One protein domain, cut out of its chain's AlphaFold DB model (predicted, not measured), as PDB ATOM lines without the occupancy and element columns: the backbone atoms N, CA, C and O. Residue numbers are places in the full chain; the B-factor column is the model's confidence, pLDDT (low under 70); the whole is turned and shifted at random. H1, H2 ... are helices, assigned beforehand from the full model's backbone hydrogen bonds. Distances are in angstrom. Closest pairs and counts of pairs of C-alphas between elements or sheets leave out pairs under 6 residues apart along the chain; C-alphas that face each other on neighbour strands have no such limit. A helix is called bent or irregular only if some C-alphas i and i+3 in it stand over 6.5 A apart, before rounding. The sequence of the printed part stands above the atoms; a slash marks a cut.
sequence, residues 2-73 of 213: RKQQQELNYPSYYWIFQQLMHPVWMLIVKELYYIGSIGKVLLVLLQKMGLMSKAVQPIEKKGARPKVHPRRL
ATOM      1  N   ARG A   2     223.277 135.790 159.365       84.31
ATOM      2  CA  ARG A   2     224.012 136.761 160.224       84.31
ATOM      3  C   ARG A   2     224.400 138.068 159.513       84.31
ATOM      4  O   ARG A   2     224.177 139.140 160.060       84.31
ATOM      5  N   LYS A   3     224.900 137.982 158.276       86.38
ATOM      6  CA  LYS A   3     225.238 139.157 157.452       86.38
ATOM      7  C   LYS A   3     224.021 140.069 157.213       86.38
ATOM      8  O   LYS A   3     224.080 141.257 157.487       86.38
ATOM      9  N   GLN A   4     222.881 139.481 156.843       84.06
ATOM     10  CA  GLN A   4     221.620 140.213 156.656       84.06
ATOM     11  C   GLN A   4     221.139 140.876 157.954       84.06
ATOM     12  O   GLN A   4     220.668 142.002 157.918       84.06
ATOM     13  N   GLN A   5     221.279 140.211 159.108       84.62
ATOM     14  CA  GLN A   5     220.921 140.799 160.407       84.62
ATOM     15  C   GLN A   5     221.792 142.012 160.756       84.62
ATOM     16  O   GLN A   5     221.292 142.986 161.317       84.62
ATOM     17  N   GLN A   6     223.084 141.968 160.419       87.25
ATOM     18  CA  GLN A   6     224.007 143.085 160.636       87.25
ATOM     19  C   GLN A   6     223.691 144.282 159.730       87.25
ATOM     20  O   GLN A   6     223.878 145.419 160.153       87.25
ATOM     21  N   GLU A   7     223.147 144.049 158.539       90.62
ATOM     22  CA  GLU A   7     222.707 145.100 157.612       90.62
ATOM     23  C   GLU A   7     221.382 145.769 158.041       90.62
ATOM     24  O   GLU A   7     221.028 146.832 157.530       90.62
ATOM     25  N   LEU A   8     220.643 145.193 159.002       91.50
ATOM     26  CA  LEU A   8     219.403 145.793 159.497       91.50
ATOM     27  C   LEU A   8     219.680 147.028 160.353       91.50
ATOM     28  O   LEU A   8     220.514 147.019 161.259       91.50
ATOM     29  N   ASN A   9     218.875 148.062 160.141       92.44
ATOM     30  CA  ASN A   9     218.846 149.246 160.991       92.44
ATOM     31  C   ASN A   9     218.004 149.002 162.256       92.44
ATOM     32  O   ASN A   9     217.064 148.197 162.254       92.44
ATOM     33  N   TYR A  10     218.293 149.746 163.324       92.69
ATOM     34  CA  TYR A  10     217.391 149.846 164.475       92.69
ATOM     35  C   TYR A  10     216.067 150.535 164.083       92.69
ATOM     36  O   TYR A  10     216.024 151.285 163.100       92.69
ATOM     37  N   PRO A  11     214.964 150.264 164.802       93.38
ATOM     38  CA  PRO A  11     213.718 150.998 164.623       93.38
ATOM     39  C   PRO A  11     213.855 152.448 165.113       93.38
ATOM     40  O   PRO A  11     214.732 152.768 165.913       93.38
ATOM     41  N   SER A  12     212.973 153.333 164.643       93.50
ATOM     42  CA  SER A  12     212.949 154.731 165.086       93.50
ATOM     43  C   SER A  12     212.463 154.860 166.533       93.50
ATOM     44  O   SER A  12     211.677 154.037 167.005       93.50
ATOM     45  N   TYR A  13     212.857 155.938 167.221       95.12
ATOM     46  CA  TYR A  13     212.384 156.229 168.581       95.12
ATOM     47  C   TYR A  13     210.859 156.299 168.681       95.12
ATOM     48  O   TYR A  13     210.285 155.758 169.621       95.12
ATOM     49  N   TYR A  14     210.197 156.891 167.681       94.25
ATOM     50  CA  TYR A  14     208.736 156.926 167.614       94.25
ATOM     51  C   TYR A  14     208.128 155.518 167.584       94.25
ATOM     52  O   TYR A  14     207.189 155.232 168.322       94.25
ATOM     53  N   TRP A  15     208.682 154.612 166.770       92.69
ATOM     54  CA  TRP A  15     208.198 153.235 166.712       92.69
ATOM     55  C   TRP A  15     208.454 152.495 168.027       92.69
ATOM     56  O   TRP A  15     207.577 151.784 168.502       92.69
ATOM     57  N   ILE A  16     209.619 152.693 168.656       94.88
ATOM     58  CA  ILE A  16     209.914 152.110 169.974       94.88
ATOM     59  C   ILE A  16     208.879 152.586 170.999       94.88
ATOM     60  O   ILE A  16     208.269 151.756 171.667       94.88
ATOM     61  N   PHE A  17     208.626 153.896 171.077       95.12
ATOM     62  CA  PHE A  17     207.599 154.473 171.945       95.12
ATOM     63  C   PHE A  17     206.218 153.859 171.679       95.12
ATOM     64  O   PHE A  17     205.544 153.430 172.612       95.12
ATOM     65  N   GLN A  18     205.835 153.723 170.407       94.06
ATOM     66  CA  GLN A  18     204.590 153.074 169.999       94.06
ATOM     67  C   GLN A  18     204.466 151.646 170.563       94.06
ATOM     68  O   GLN A  18     203.410 151.280 171.078       94.06
ATOM     69  N   GLN A  19     205.535 150.842 170.505       94.06
ATOM     70  CA  GLN A  19     205.530 149.469 171.028       94.06
ATOM     71  C   GLN A  19     205.507 149.411 172.559       94.06
ATOM     72  O   GLN A  19     204.836 148.548 173.122       94.06
ATOM     73  N   LEU A  20     206.204 150.328 173.236       95.31
ATOM     74  CA  LEU A  20     206.187 150.427 174.699       95.31
ATOM     75  C   LEU A  20     204.809 150.852 175.225       95.31
ATOM     76  O   LEU A  20     204.366 150.364 176.261       95.31
ATOM     77  N   MET A  21     204.107 151.712 174.484       95.44
ATOM     78  CA  MET A  21     202.759 152.167 174.829       95.44
ATOM     79  C   MET A  21     201.659 151.169 174.463       95.44
ATOM     80  O   MET A  21     200.581 151.211 175.048       95.44
ATOM     81  N   HIS A  22     201.909 150.250 173.528       93.75
ATOM     82  CA  HIS A  22     200.930 149.248 173.106       93.75
ATOM     83  C   HIS A  22     200.283 148.467 174.273       93.75
ATOM     84  O   HIS A  22     199.053 148.421 174.321       93.75
ATOM     85  N   PRO A  23     201.019 147.868 175.235       92.69
ATOM     86  CA  PRO A  23     200.392 147.179 176.367       92.69
ATOM     87  C   PRO A  23     199.534 148.105 177.244       92.69
ATOM     88  O   PRO A  23     198.490 147.669 177.723       92.69
ATOM     89  N   VAL A  24     199.921 149.375 177.402       94.31
ATOM     90  CA  VAL A  24     199.153 150.379 178.162       94.31
ATOM     91  C   VAL A  24     197.838 150.696 177.454       94.31
ATOM     92  O   VAL A  24     196.772 150.643 178.064       94.31
ATOM     93  N   TRP A  25     197.887 150.946 176.143       94.31
ATOM     94  CA  TRP A  25     196.684 151.153 175.341       94.31
ATOM     95  C   TRP A  25     195.765 149.936 175.364       94.31
ATOM     96  O   TRP A  25     194.553 150.086 175.495       94.31
ATOM     97  N   MET A  26     196.329 148.731 175.281       92.25
ATOM     98  CA  MET A  26     195.547 147.500 175.324       92.25
ATOM     99  C   MET A  26     194.877 147.263 176.675       92.25
ATOM    100  O   MET A  26     193.793 146.688 176.681       92.25
ATOM    101  N   LEU A  27     195.470 147.700 177.791       91.12
ATOM    102  CA  LEU A  27     194.816 147.649 179.100       91.12
ATOM    103  C   LEU A  27     193.526 148.481 179.074       91.12
ATOM    104  O   LEU A  27     192.450 147.954 179.327       91.12
ATOM    105  N   ILE A  28     193.619 149.739 178.634       92.12
ATOM    106  CA  ILE A  28     192.470 150.653 178.528       92.12
ATOM    107  C   ILE A  28     191.423 150.115 177.540       92.12
ATOM    108  O   ILE A  28     190.229 150.102 177.827       92.12
ATOM    109  N   VAL A  29     191.861 149.646 176.368       91.75
ATOM    110  CA  VAL A  29     190.961 149.110 175.338       91.75
ATOM    111  C   VAL A  29     190.206 147.886 175.843       91.75
ATOM    112  O   VAL A  29     189.027 147.768 175.527       91.75
ATOM    113  N   LYS A  30     190.857 146.986 176.594       87.62
ATOM    114  CA  LYS A  30     190.233 145.765 177.127       87.62
ATOM    115  C   LYS A  30     189.144 146.077 178.147       87.62
ATOM    116  O   LYS A  30     188.045 145.557 177.986       87.62
ATOM    117  N   GLU A  31     189.407 146.969 179.102       86.81
ATOM    118  CA  GLU A  31     188.403 147.399 180.092       86.81
ATOM    119  C   GLU A  31     187.163 148.009 179.420       86.81
ATOM    120  O   GLU A  31     186.027 147.772 179.819       86.81
ATOM    121  N   LEU A  32     187.367 148.747 178.324       88.56
ATOM    122  CA  LEU A  32     186.286 149.373 177.561       88.56
ATOM    123  C   LEU A  32     185.711 148.476 176.451       88.56
ATOM    124  O   LEU A  32     184.796 148.897 175.737       88.56
ATOM    125  N   TYR A  33     186.249 147.270 176.241       84.38
ATOM    126  CA  TYR A  33     185.948 146.458 175.057       84.38
ATOM    127  C   TYR A  33     184.506 145.953 175.047       84.38
ATOM    128  O   TYR A  33     183.878 145.920 173.987       84.38
ATOM    129  N   TYR A  34     183.992 145.592 176.224       81.19
ATOM    130  CA  TYR A  34     182.630 145.090 176.418       81.19
ATOM    131  C   TYR A  34     181.633 146.179 176.841       81.19
ATOM    132  O   TYR A  34     180.437 145.917 176.931       81.19
ATOM    133  N   ILE A  35     182.091 147.423 177.018       84.56
ATOM    134  CA  ILE A  35     181.228 148.582 177.274       84.56
ATOM    135  C   ILE A  35     180.741 149.126 175.920       84.56
ATOM    136  O   ILE A  35     181.308 150.053 175.327       84.56
ATOM    137  N   GLY A  36     179.701 148.484 175.384       82.00
ATOM    138  CA  GLY A  36     179.119 148.813 174.082       82.00
ATOM    139  C   GLY A  36     180.129 148.665 172.938       82.00
ATOM    140  O   GLY A  36     180.662 147.586 172.691       82.00
ATOM    141  N   SER A  37     180.380 149.755 172.205       84.19
ATOM    142  CA  SER A  37     181.371 149.798 171.111       84.19
ATOM    143  C   SER A  37     182.592 150.672 171.421       84.19
ATOM    144  O   SER A  37     183.423 150.887 170.537       84.19
ATOM    145  N   ILE A  38     182.732 151.170 172.656       90.62
ATOM    146  CA  ILE A  38     183.718 152.205 173.002       90.62
ATOM    147  C   ILE A  38     185.149 151.696 172.809       90.62
ATOM    148  O   ILE A  38     185.918 152.312 172.070       90.62
ATOM    149  N   GLY A  39     185.503 150.542 173.387       88.62
ATOM    150  CA  GLY A  39     186.849 149.980 173.242       88.62
ATOM    151  C   GLY A  39     187.214 149.658 171.787       88.62
ATOM    152  O   GLY A  39     188.346 149.891 171.367       88.62
ATOM    153  N   LYS A  40     186.246 149.206 170.975       88.69
ATOM    154  CA  LYS A  40     186.454 148.942 169.537       88.69
ATOM    155  C   LYS A  40     186.731 150.228 168.760       88.69
ATOM    156  O   LYS A  40     187.657 150.266 167.951       88.69
ATOM    157  N   VAL A  41     185.951 151.280 169.013       93.31
ATOM    158  CA  VAL A  41     186.153 152.597 168.392       93.31
ATOM    159  C   VAL A  41     187.508 153.169 168.803       93.31
ATOM    160  O   VAL A  41     188.276 153.580 167.933       93.31
ATOM    161  N   LEU A  42     187.849 153.110 170.093       93.75
ATOM    162  CA  LEU A  42     189.145 153.552 170.606       93.75
ATOM    163  C   LEU A  42     190.307 152.806 169.935       93.75
ATOM    164  O   LEU A  42     191.243 153.444 169.460       93.75
ATOM    165  N   LEU A  43     190.224 151.475 169.815       92.25
ATOM    166  CA  LEU A  43     191.236 150.662 169.135       92.25
ATOM    167  C   LEU A  43     191.465 151.138 167.690       92.25
ATOM    168  O   LEU A  43     192.608 151.325 167.268       92.25
ATOM    169  N   VAL A  44     190.386 151.363 166.935       92.44
ATOM    170  CA  VAL A  44     190.461 151.831 165.541       92.44
ATOM    171  C   VAL A  44     191.037 153.246 165.458       92.44
ATOM    172  O   VAL A  44     191.855 153.513 164.576       92.44
ATOM    173  N   LEU A  45     190.650 154.146 166.364       94.75
ATOM    174  CA  LEU A  45     191.184 155.509 166.422       94.75
ATOM    175  C   LEU A  45     192.690 155.505 166.706       94.75
ATOM    176  O   LEU A  45     193.449 156.112 165.954       94.75
ATOM    177  N   LEU A  46     193.138 154.759 167.716       94.31
ATOM    178  CA  LEU A  46     194.556 154.605 168.055       94.31
ATOM    179  C   LEU A  46     195.375 154.054 166.873       94.31
ATOM    180  O   LEU A  46     196.481 154.528 166.607       94.31
ATOM    181  N   GLN A  47     194.828 153.098 166.113       92.69
ATOM    182  CA  GLN A  47     195.466 152.589 164.891       92.69
ATOM    183  C   GLN A  47     195.500 153.626 163.759       92.69
ATOM    184  O   GLN A  47     196.498 153.711 163.045       92.69
ATOM    185  N   LYS A  48     194.428 154.410 163.568       92.19
ATOM    186  CA  LYS A  48     194.363 155.461 162.535       92.19
ATOM    187  C   LYS A  48     195.314 156.622 162.826       92.19
ATOM    188  O   LYS A  48     195.929 157.130 161.897       92.19
ATOM    189  N   MET A  49     195.471 156.990 164.096       93.31
ATOM    190  CA  MET A  49     196.426 158.011 164.545       93.31
ATOM    191  C   MET A  49     197.881 157.519 164.531       93.31
ATOM    192  O   MET A  49     198.792 158.288 164.816       93.31
ATOM    193  N   GLY A  50     198.124 156.238 164.234       90.31
ATOM    194  CA  GLY A  50     199.468 155.668 164.247       90.31
ATOM    195  C   GLY A  50     200.050 155.496 165.652       90.31
ATOM    196  O   GLY A  50     201.259 155.326 165.773       90.31
ATOM    197  N   LEU A  51     199.222 155.496 166.703       92.12
ATOM    198  CA  LEU A  51     199.637 155.232 168.089       92.12
ATOM    199  C   LEU A  51     199.736 153.733 168.405       92.12
ATOM    200  O   LEU A  51     200.354 153.353 169.395       92.12
ATOM    201  N   MET A  52     199.180 152.877 167.543       89.31
ATOM    202  CA  MET A  52     199.374 151.428 167.593       89.31
ATOM    203  C   MET A  52     199.710 150.860 166.221       89.31
ATOM    204  O   MET A  52     199.130 151.241 165.202       89.31
ATOM    205  N   SER A  53     200.622 149.892 166.212       87.00
ATOM    206  CA  SER A  53     200.918 149.089 165.034       87.00
ATOM    207  C   SER A  53     199.789 148.101 164.751       87.00
ATOM    208  O   SER A  53     199.148 147.576 165.660       87.00
ATOM    209  N   LYS A  54     199.564 147.809 163.470       87.94
ATOM    210  CA  LYS A  54     198.669 146.727 163.049       87.94
ATOM    211  C   LYS A  54     199.443 145.414 163.037       87.94
ATOM    212  O   LYS A  54     200.577 145.395 162.570       87.94
ATOM    213  N   ALA A  55     198.811 144.337 163.501       86.75
ATOM    214  CA  ALA A  55     199.397 142.997 163.451       86.75
ATOM    215  C   ALA A  55     199.599 142.502 162.007       86.75
ATOM    216  O   ALA A  55     200.599 141.860 161.724       86.75
ATOM    217  N   VAL A  56     198.663 142.833 161.108       88.38
ATOM    218  CA  VAL A  56     198.742 142.550 159.667       88.38
ATOM    219  C   VAL A  56     198.323 143.797 158.895       88.38
ATOM    220  O   VAL A  56     197.267 144.386 159.157       88.38
ATOM    221  N   GLN A  57     199.140 144.222 157.939       89.31
ATOM    222  CA  GLN A  57     198.854 145.331 157.039       89.31
ATOM    223  C   GLN A  57     198.019 144.856 155.839       89.31
ATOM    224  O   GLN A  57     198.209 143.747 155.348       89.31
ATOM    225  N   PRO A  58     197.124 145.696 155.286       90.56
ATOM    226  CA  PRO A  58     196.301 145.308 154.136       90.56
ATOM    227  C   PRO A  58     197.092 144.859 152.899       90.56
ATOM    228  O   PRO A  58     196.585 144.068 152.112       90.56
ATOM    229  N   ILE A  59     198.320 145.357 152.721       91.56
ATOM    230  CA  ILE A  59     199.185 144.982 151.597       91.56
ATOM    231  C   ILE A  59     199.718 143.548 151.719       91.56
ATOM    232  O   ILE A  59     199.856 142.869 150.705       91.56
ATOM    233  N   GLU A  60     199.914 143.057 152.948       91.69
ATOM    234  CA  GLU A  60     200.358 141.682 153.218       91.69
ATOM    235  C   GLU A  60     199.313 140.667 152.754       91.69
ATOM    236  O   GLU A  60     199.660 139.621 152.215       91.69
ATOM    237  N   LYS A  61     198.022 141.017 152.849       91.81
ATOM    238  CA  LYS A  61     196.926 140.183 152.332       91.81
ATOM    239  C   LYS A  61     196.944 140.013 150.812       91.81
ATOM    240  O   LYS A  61     196.262 139.137 150.306       91.81
ATOM    241  N   LYS A  62     197.696 140.846 150.090       93.12
ATOM    242  CA  LYS A  62     197.851 140.788 148.629       93.12
ATOM    243  C   LYS A  62     199.183 140.154 148.211       93.12
ATOM    244  O   LYS A  62     199.663 140.424 147.116       93.12
ATOM    245  N   GLY A  63     199.847 139.424 149.113       89.69
ATOM    246  CA  GLY A  63     201.176 138.843 148.878       89.69
ATOM    247  C   GLY A  63     202.310 139.873 148.774       89.69
ATOM    248  O   GLY A  63     203.457 139.522 148.502       89.69
ATOM    249  N   ALA A  64     202.019 141.157 148.999       91.31
ATOM    250  CA  ALA A  64     202.988 142.228 148.846       91.31
ATOM    251  C   ALA A  64     203.685 142.549 150.174       91.31
ATOM    252  O   ALA A  64     203.100 142.514 151.258       91.31
ATOM    253  N   ARG A  65     204.976 142.884 150.088       87.38
ATOM    254  CA  ARG A  65     205.807 143.153 151.266       87.38
ATOM    255  C   ARG A  65     205.471 144.526 151.863       87.38
ATOM    256  O   ARG A  65     205.459 145.516 151.125       87.38
ATOM    257  N   PRO A  66     205.241 144.629 153.182       87.44
ATOM    258  CA  PRO A  66     204.998 145.910 153.823       87.44
ATOM    259  C   PRO A  66     206.270 146.766 153.801       87.44
ATOM    260  O   PRO A  66     207.391 146.258 153.808       87.44
ATOM    261  N   LYS A  67     206.104 148.095 153.825       80.50
ATOM    262  CA  LYS A  67     207.238 149.041 153.889       80.50
ATOM    263  C   LYS A  67     208.071 148.869 155.165       80.50
ATOM    264  O   LYS A  67     209.257 149.189 155.188       80.50
ATOM    265  N   VAL A  68     207.441 148.390 156.237       72.12
ATOM    266  CA  VAL A  68     208.124 148.062 157.488       72.12
ATOM    267  C   VAL A  68     208.839 146.725 157.298       72.12
ATOM    268  O   VAL A  68     208.243 145.660 157.398       72.12
ATOM    269  N   HIS A  69     210.123 146.814 156.971       71.19
ATOM    270  CA  HIS A  69     211.051 145.694 156.848       71.19
ATOM    271  C   HIS A  69     211.569 145.263 158.236       71.19
ATOM    272  O   HIS A  69     211.556 146.103 159.146       71.19
ATOM    273  N   PRO A  70     212.053 144.015 158.419       84.31
ATOM    274  CA  PRO A  70     212.788 143.604 159.610       84.31
ATOM    275  C   PRO A  70     213.748 144.681 160.123       84.31
ATOM    276  O   PRO A  70     214.476 145.318 159.361       84.31
ATOM    277  N   ARG A  71     213.726 144.898 161.436       90.50
ATOM    278  CA  ARG A  71     214.611 145.819 162.158       90.50
ATOM    279  C   ARG A  71     215.355 145.043 163.234       90.50
ATOM    280  O   ARG A  71     214.923 143.963 163.634       90.50
ATOM    281  N   ARG A  72     216.460 145.604 163.722       91.88
ATOM    282  CA  ARG A  72     217.119 145.075 164.923       91.88
ATOM    283  C   ARG A  72     216.182 145.174 166.131       91.88
ATOM    284  O   ARG A  72     215.368 146.093 166.206       91.88
ATOM    285  N   LEU A  73     216.328 144.259 167.088       92.88
ATOM    286  CA  LEU A  73     215.645 144.354 168.379       92.88
ATOM    287  C   LEU A  73     216.083 145.642 169.091       92.88
ATOM    288  O   LEU A  73     217.280 145.878 169.254       92.88
TER     289      LEU A  73
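This is residues 2 to 73 of the 213 residues of an uncharacterized protein of Candidatus Wirthbacteria bacterium (UniProt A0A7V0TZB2). A short helix, H1, lies at one end of an open, elongated frame; the long bent helix H2 follows, and its second arm, H2b, makes a helical hairpin with H3 at the other end. From H3 a long loop, residues 49 to 73, swings away from the helices and folds back toward H1. The printed part has 72 residues, of which 36 are in three named helices, in the order H1, H2, H3, with no named strand; the class is all helix, and the whole is loose, with a radius of gyration of the C-alphas of 15.1 A and spans of 49 by 28 by 18 A.

H1, residues 2 to 7, begins at C-alpha 2 (224.012, 136.761, 160.224). H2, residues 13 to 31, was assigned by its hydrogen bonds as one helix but is bent: C-alphas 20 and 23 are 6.8 A apart. Its arms are H2a, residues 13 to 20, 10.5 A, and H2b, residues 23 to 31, 12.6 A. H3, residues 38 to 48, 15.3 A, ends at C-alpha 48 (194.363, 155.461, 162.535).

H2b and H3, a hairpin, touch at a shallow tilt of 30 degrees, opposite ways; their closest C-alphas, of Val 29 and Gly 39, are 4.7 A apart. H2a stands at a steep tilt of 43 degrees to H2b and is apart from H3. H1 is apart from H2a, H2b and H3. In H1, H2a, H2b and H3 every O i to N i+4 pair is within hydrogen-bond range.

The C-alphas farthest apart, of Lys 3 and Gly 36, are 50.0 A apart. The printed part has no cut; the link H1 to H2 is tight and H2 to H3 short. No printed residue is under 70 in pLDDT.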